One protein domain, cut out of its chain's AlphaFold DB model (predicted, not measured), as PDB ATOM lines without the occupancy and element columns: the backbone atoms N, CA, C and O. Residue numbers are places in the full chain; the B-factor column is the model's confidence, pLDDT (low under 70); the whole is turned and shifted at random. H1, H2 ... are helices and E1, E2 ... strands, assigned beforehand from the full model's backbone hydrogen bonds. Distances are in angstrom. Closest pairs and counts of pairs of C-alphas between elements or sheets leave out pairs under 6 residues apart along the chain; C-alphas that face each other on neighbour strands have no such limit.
ATOM      1  N   ASP A   9      44.936 -45.908  32.120       69.69
ATOM      2  CA  ASP A   9      45.604 -46.439  30.937       69.69
ATOM      3  C   ASP A   9      44.732 -47.391  30.114       69.69
ATOM      4  O   ASP A   9      45.181 -47.842  29.074       69.69
ATOM      5  N   PHE A  10      43.517 -47.739  30.551       76.19
ATOM      6  CA  PHE A  10      42.586 -48.571  29.780       76.19
ATOM      7  C   PHE A  10      41.594 -47.758  28.941       76.19
ATOM      8  O   PHE A  10      40.943 -48.321  28.056       76.19
ATOM      9  N   ILE A  11      41.448 -46.458  29.212       83.62
ATOM     10  CA  ILE A  11      40.497 -45.586  28.521       83.62
ATOM     11  C   ILE A  11      41.224 -44.884  27.380       83.62
ATOM     12  O   ILE A  11      42.095 -44.048  27.599       83.62
ATOM     13  N   LEU A  12      40.839 -45.206  26.149       86.50
ATOM     14  CA  LEU A  12      41.316 -44.502  24.963       86.50
ATOM     15  C   LEU A  12      40.622 -43.143  24.822       86.50
ATOM     16  O   LEU A  12      41.258 -42.136  24.520       86.50
ATOM     17  N   LYS A  13      39.301 -43.126  25.012       88.88
ATOM     18  CA  LYS A  13      38.473 -41.928  24.859       88.88
ATOM     19  C   LYS A  13      37.236 -42.038  25.737       88.88
ATOM     20  O   LYS A  13      36.647 -43.113  25.831       88.88
ATOM     21  N   ALA A  14      36.825 -40.926  26.334       90.44
ATOM     22  CA  ALA A  14      35.526 -40.791  26.977       90.44
ATOM     23  C   ALA A  14      34.825 -39.533  26.453       90.44
ATOM     24  O   ALA A  14      35.454 -38.480  26.345       90.44
ATOM     25  N   GLU A  15      33.543 -39.631  26.109       93.38
ATOM     26  CA  GLU A  15      32.760 -38.500  25.605       93.38
ATOM     27  C   GLU A  15      31.297 -38.543  26.055       93.38
ATOM     28  O   GLU A  15      30.753 -39.599  26.372       93.38
ATOM     29  N   CYS A  16      30.660 -37.372  26.095       94.06
ATOM     30  CA  CYS A  16      29.241 -37.222  26.400       94.06
ATOM     31  C   CYS A  16      28.498 -36.808  25.130       94.06
ATOM     32  O   CYS A  16      28.654 -35.693  24.636       94.06
ATOM     33  N   ILE A  17      27.655 -37.700  24.631       94.56
ATOM     34  CA  ILE A  17      26.811 -37.491  23.464       94.56
ATOM     35  C   ILE A  17      25.435 -37.028  23.932       94.56
ATOM     36  O   ILE A  17      24.706 -37.746  24.621       94.56
ATOM     37  N   GLN A  18      25.080 -35.808  23.534       92.31
ATOM     38  CA  GLN A  18      23.792 -35.187  23.855       92.31
ATOM     39  C   GLN A  18      22.742 -35.390  22.757       92.31
ATOM     40  O   GLN A  18      21.558 -35.143  22.984       92.31
ATOM     41  N   GLN A  19      23.173 -35.824  21.569       90.75
ATOM     42  CA  GLN A  19      22.323 -36.038  20.403       90.75
ATOM     43  C   GLN A  19      22.766 -37.309  19.678       90.75
ATOM     44  O   GLN A  19      23.888 -37.390  19.180       90.75
ATOM     45  N   SER A  20      21.891 -38.308  19.634       92.75
ATOM     46  CA  SER A  20      22.036 -39.494  18.792       92.75
ATOM     47  C   SER A  20      20.662 -40.111  18.547       92.75
ATOM     48  O   SER A  20      19.765 -39.979  19.380       92.75
ATOM     49  N   ASN A  21      20.507 -40.827  17.431       94.44
ATOM     50  CA  ASN A  21      19.239 -41.484  17.096       94.44
ATOM     51  C   ASN A  21      18.767 -42.425  18.217       94.44
ATOM     52  O   ASN A  21      17.596 -42.424  18.575       94.44
ATOM     53  N   GLU A  22      19.698 -43.171  18.819       94.69
ATOM     54  CA  GLU A  22      19.410 -44.098  19.917       94.69
ATOM     55  C   GLU A  22      18.953 -43.364  21.190       94.69
ATOM     56  O   GLU A  22      17.987 -43.770  21.838       94.69
ATOM     57  N   LEU A  23      19.589 -42.235  21.524       94.81
ATOM     58  CA  LEU A  23      19.169 -41.385  22.639       94.81
ATOM     59  C   LEU A  23      17.744 -40.851  22.420       94.81
ATOM     60  O   LEU A  23      16.925 -40.848  23.345       94.81
ATOM     61  N   ASP A  24      17.440 -40.432  21.193       94.88
ATOM     62  CA  ASP A  24      16.127 -39.917  20.810       94.88
ATOM     63  C   ASP A  24      15.051 -41.013  20.830       94.88
ATOM     64  O   ASP A  24      13.919 -40.761  21.255       94.88
ATOM     65  N   ASP A  25      15.399 -42.239  20.434       95.62
ATOM     66  CA  ASP A  25      14.532 -43.417  20.526       95.62
ATOM     67  C   ASP A  25      14.157 -43.740  21.974       95.62
ATOM     68  O   ASP A  25      12.974 -43.956  22.274       95.62
ATOM     69  N   ILE A  26      15.130 -43.712  22.891       95.69
ATOM     70  CA  ILE A  26      14.887 -43.923  24.324       95.69
ATOM     71  C   ILE A  26      13.970 -42.819  24.857       95.69
ATOM     72  O   ILE A  26      12.908 -43.119  25.414       95.69
ATOM     73  N   LYS A  27      14.310 -41.543  24.630       95.44
ATOM     74  CA  LYS A  27      13.493 -40.398  25.072       95.44
ATOM     75  C   LYS A  27      12.056 -40.507  24.563       95.44
ATOM     76  O   LYS A  27      11.110 -40.356  25.335       95.44
ATOM     77  N   ARG A  28      11.869 -40.825  23.281       94.75
ATOM     78  CA  ARG A  28      10.548 -41.002  22.657       94.75
ATOM     79  C   ARG A  28       9.766 -42.165  23.262       94.75
ATOM     80  O   ARG A  28       8.562 -42.027  23.473       94.75
ATOM     81  N   THR A  29      10.415 -43.298  23.517       96.06
ATOM     82  CA  THR A  29       9.762 -44.500  24.059       96.06
ATOM     83  C   THR A  29       9.222 -44.244  25.460       96.06
ATOM     84  O   THR A  29       8.047 -44.495  25.724       96.06
ATOM     85  N   TRP A  30      10.040 -43.653  26.326       95.81
ATOM     86  CA  TRP A  30       9.672 -43.364  27.710       95.81
ATOM     87  C   TRP A  30       8.716 -42.174  27.848       95.81
ATOM     88  O   TRP A  30       7.841 -42.187  28.714       95.81
ATOM     89  N   LYS A  31       8.766 -41.207  26.922       94.69
ATOM     90  CA  LYS A  31       7.781 -40.118  26.855       94.69
ATOM     91  C   LYS A  31       6.348 -40.627  26.671       94.69
ATOM     92  O   LYS A  31       5.426 -40.041  27.230       94.69
ATOM     93  N   LYS A  32       6.140 -41.736  25.943       95.50
ATOM     94  CA  LYS A  32       4.810 -42.373  25.805       95.50
ATOM     95  C   LYS A  32       4.256 -42.875  27.143       95.50
ATOM     96  O   LYS A  32       3.046 -42.997  27.286       95.50
ATOM     97  N   MET A  33       5.130 -43.140  28.110       95.94
ATOM     98  CA  MET A  33       4.786 -43.544  29.475       95.94
ATOM     99  C   MET A  33       4.742 -42.353  30.446       95.94
ATOM    100  O   MET A  33       4.721 -42.549  31.655       95.94
ATOM    101  N   SER A  34       4.731 -41.117  29.933       94.75
ATOM    102  CA  SER A  34       4.794 -39.878  30.726       94.75
ATOM    103  C   SER A  34       6.051 -39.741  31.598       94.75
ATOM    104  O   SER A  34       6.046 -38.983  32.564       94.75
ATOM    105  N   VAL A  35       7.142 -40.439  31.259       95.81
ATOM    106  CA  VAL A  35       8.438 -40.281  31.933       95.81
ATOM    107  C   VAL A  35       9.242 -39.181  31.242       95.81
ATOM    108  O   VAL A  35       9.451 -39.222  30.026       95.81
ATOM    109  N   ASP A  36       9.707 -38.203  32.021       92.12
ATOM    110  CA  ASP A  36      10.562 -37.120  31.537       92.12
ATOM    111  C   ASP A  36      12.040 -37.531  31.567       92.12
ATOM    112  O   ASP A  36      12.647 -37.693  32.624       92.12
ATOM    113  N   LEU A  37      12.620 -37.687  30.376       94.62
ATOM    114  CA  LEU A  37      14.038 -37.977  30.157       94.62
ATOM    115  C   LEU A  37      14.737 -36.845  29.387       94.62
ATOM    116  O   LEU A  37      15.698 -37.093  28.657       94.62
ATOM    117  N   SER A  38      14.272 -35.598  29.517       90.25
ATOM    118  CA  SER A  38      14.832 -34.450  28.781       90.25
ATOM    119  C   SER A  38      16.346 -34.297  28.986       90.25
ATOM    120  O   SER A  38      17.070 -33.994  28.038       90.25
ATOM    121  N   ASN A  39      16.828 -34.621  30.190       92.81
ATOM    122  CA  ASN A  39      18.238 -34.547  30.587       92.81
ATOM    123  C   ASN A  39      19.017 -35.864  30.404       92.81
ATOM    124  O   ASN A  39      20.098 -36.012  30.975       92.81
ATOM    125  N   LEU A  40      18.482 -36.842  29.669       95.88
ATOM    126  CA  LEU A  40      19.205 -38.077  29.359       95.88
ATOM    127  C   LEU A  40      20.343 -37.794  28.371       95.88
ATOM    128  O   LEU A  40      20.110 -37.189  27.318       95.88
ATOM    129  N   ASN A  41      21.533 -38.293  28.699       95.62
ATOM    130  CA  ASN A  41      22.739 -38.253  27.875       95.62
ATOM    131  C   ASN A  41      23.266 -39.674  27.631       95.62
ATOM    132  O   ASN A  41      22.945 -40.600  28.382       95.62
ATOM    133  N   CYS A  42      24.106 -39.833  26.610       95.88
ATOM    134  CA  CYS A  42      24.876 -41.051  26.377       95.88
ATOM    135  C   CYS A  42      26.355 -40.786  26.678       95.88
ATOM    136  O   CYS A  42      26.989 -39.957  26.032       95.88
ATOM    137  N   TYR A  43      26.907 -41.480  27.665       93.62
ATOM    138  CA  TYR A  43      28.324 -41.443  28.001       93.62
ATOM    139  C   TYR A  43      29.013 -42.620  27.325       93.62
ATOM    140  O   TYR A  43      28.681 -43.774  27.598       93.62
ATOM    141  N   GLN A  44      29.959 -42.330  26.443       93.31
ATOM    142  CA  GLN A  44      30.701 -43.344  25.713       93.31
ATOM    143  C   GLN A  44      32.125 -43.453  26.230       93.31
ATOM    144  O   GLN A  44      32.798 -42.444  26.426       93.31
ATOM    145  N   ILE A  45      32.578 -44.687  26.428       91.19
ATOM    146  CA  ILE A  45      33.943 -45.019  26.828       91.19
ATOM    147  C   ILE A  45      34.497 -46.002  25.801       91.19
ATOM    148  O   ILE A  45      33.976 -47.104  25.641       91.19
ATOM    149  N   SER A  46      35.561 -45.601  25.114       89.69
ATOM    150  CA  SER A  46      36.345 -46.463  24.236       89.69
ATOM    151  C   SER A  46      37.557 -46.995  24.998       89.69
ATOM    152  O   SER A  46      38.278 -46.218  25.630       89.69
ATOM    153  N   THR A  47      37.782 -48.309  24.963       86.94
ATOM    154  CA  THR A  47      38.923 -48.957  25.625       86.94
ATOM    155  C   THR A  47      40.078 -49.197  24.662       86.94
ATOM    156  O   THR A  47      39.875 -49.573  23.510       86.94
ATOM    157  N   ASN A  48      41.314 -49.034  25.131       79.31
ATOM    158  CA  ASN A  48      42.496 -49.229  24.287       79.31
ATOM    159  C   ASN A  48      42.816 -50.711  24.009       79.31
ATOM    160  O   ASN A  48      43.235 -51.057  22.911       79.31
ATOM    161  N   SER A  49      42.616 -51.593  24.991       70.81
ATOM    162  CA  SER A  49      43.125 -52.968  24.966       70.81
ATOM    163  C   SER A  49      42.234 -53.932  24.187       70.81
ATOM    164  O   SER A  49      42.703 -54.953  23.699       70.81
ATOM    165  N   THR A  50      40.935 -53.639  24.113       74.88
ATOM    166  CA  THR A  50      39.931 -54.491  23.454       74.88
ATOM    167  C   THR A  50      39.179 -53.766  22.344       74.88
ATOM    168  O   THR A  50      38.290 -54.361  21.739       74.88
ATOM    169  N   ASN A  51      39.505 -52.490  22.095       78.56
ATOM    170  CA  ASN A  51      38.789 -51.608  21.171       78.56
ATOM    171  C   ASN A  51      37.262 -51.666  21.365       78.56
ATOM    172  O   ASN A  51      36.485 -51.666  20.411       78.56
ATOM    173  N   SER A  52      36.828 -51.816  22.617       84.56
ATOM    174  CA  SER A  52      35.416 -51.950  22.957       84.56
ATOM    175  C   SER A  52      34.823 -50.572  23.193       84.56
ATOM    176  O   SER A  52      35.478 -49.701  23.765       84.56
ATOM    177  N   LEU A  53      33.574 -50.391  22.771       89.69
ATOM    178  CA  LEU A  53      32.795 -49.190  23.035       89.69
ATOM    179  C   LEU A  53      31.713 -49.519  24.060       89.69
ATOM    180  O   LEU A  53      30.871 -50.384  23.825       89.69
ATOM    181  N   ILE A  54      31.742 -48.829  25.194       89.94
ATOM    182  CA  ILE A  54      30.719 -48.925  26.233       89.94
ATOM    183  C   ILE A  54      29.871 -47.662  26.160       89.94
ATOM    184  O   ILE A  54      30.398 -46.568  26.343       89.94
ATOM    185  N   SER A  55      28.572 -47.827  25.927       93.44
ATOM    186  CA  SER A  55      27.584 -46.745  25.948       93.44
ATOM    187  C   SER A  55      26.762 -46.823  27.232       93.44
ATOM    188  O   SER A  55      26.172 -47.859  27.535       93.44
ATOM    189  N   ILE A  56      26.711 -45.728  27.986       93.38
ATOM    190  CA  ILE A  56      25.960 -45.609  29.238       93.38
ATOM    191  C   ILE A  56      24.917 -44.507  29.069       93.38
ATOM    192  O   ILE A  56      25.261 -43.336  28.928       93.38
ATOM    193  N   PHE A  57      23.638 -44.867  29.125       94.75
ATOM    194  CA  PHE A  57      22.539 -43.906  29.095       94.75
ATOM    195  C   PHE A  57      22.154 -43.524  30.520       94.75
ATOM    196  O   PHE A  57      21.666 -44.361  31.280       94.75
ATOM    197  N   ALA A  58      22.380 -42.269  30.893       94.38
ATOM    198  CA  ALA A  58      22.096 -41.783  32.238       94.38
ATOM    199  C   ALA A  58      21.639 -40.323  32.222       94.38
ATOM    200  O   ALA A  58      21.944 -39.563  31.299       94.38
ATOM    201  N   LEU A  59      20.876 -39.934  33.246       94.25
ATOM    202  CA  LEU A  59      20.508 -38.537  33.448       94.25
ATOM    203  C   LEU A  59      21.762 -37.713  33.751       94.25
ATOM    204  O   LEU A  59      22.658 -38.159  34.469       94.25
ATOM    205  N   GLY A  60      21.804 -36.495  33.216       89.12
ATOM    206  CA  GLY A  60      22.841 -35.530  33.545       89.12
ATOM    207  C   GLY A  60      22.894 -35.262  35.049       89.12
ATOM    208  O   GLY A  60      21.865 -35.116  35.707       89.12
TER     209      GLY A  60
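This is residues 9 to 60 of the 72 residues of an uncharacterized protein of Estrella lausannensis (UniProt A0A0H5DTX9). A narrow, twisted slab of three antiparallel strands continues at one end into a helix, H1, which prolongs it into a rod; the E2-E3 hairpin turn is at the other end. The printed part has 52 residues with three named strands and one named helix, in chain order E1 H1 E2 E3; the sheet order is E1, E2, E3, and the class is mixed. It is loose, with a radius of gyration of the C-alphas of 13.0 A and spans of 41 by 16 by 14 A.

Start at inner strand E2, residues 40 to 47. E1, residues 11 to 17, is antiparallel to it at 164 degrees; N 15 and O 44 are 2.9 A apart, within hydrogen-bond range. E3, residues 53 to 59, forms a hairpin with E2 at 156 degrees, N 43 and O 56 2.8 A apart. The sheet is twisted, its C-alphas up to 4.1 A off the best plane. H1, residues 21 to 31, only grazes it, with residues 22 to 27; its closest C-alphas to E2 are Leu 23 and Cys 42, 6.8 A. In H1 every O i to N i+4 pair is within range.

Find C-alpha 11 at (40.497, -45.586, 28.521), where E1 begins, 16.7 A long. H1 runs 15.1 A, E2 22.8 A; E3, 19.3 A, ends at (20.508, -38.537, 33.448).

The farthest C-alphas, Asp 9 and Ser 34, are 41.3 A apart. The printed part has no cut and no long link; residue 9 is under pLDDT 70.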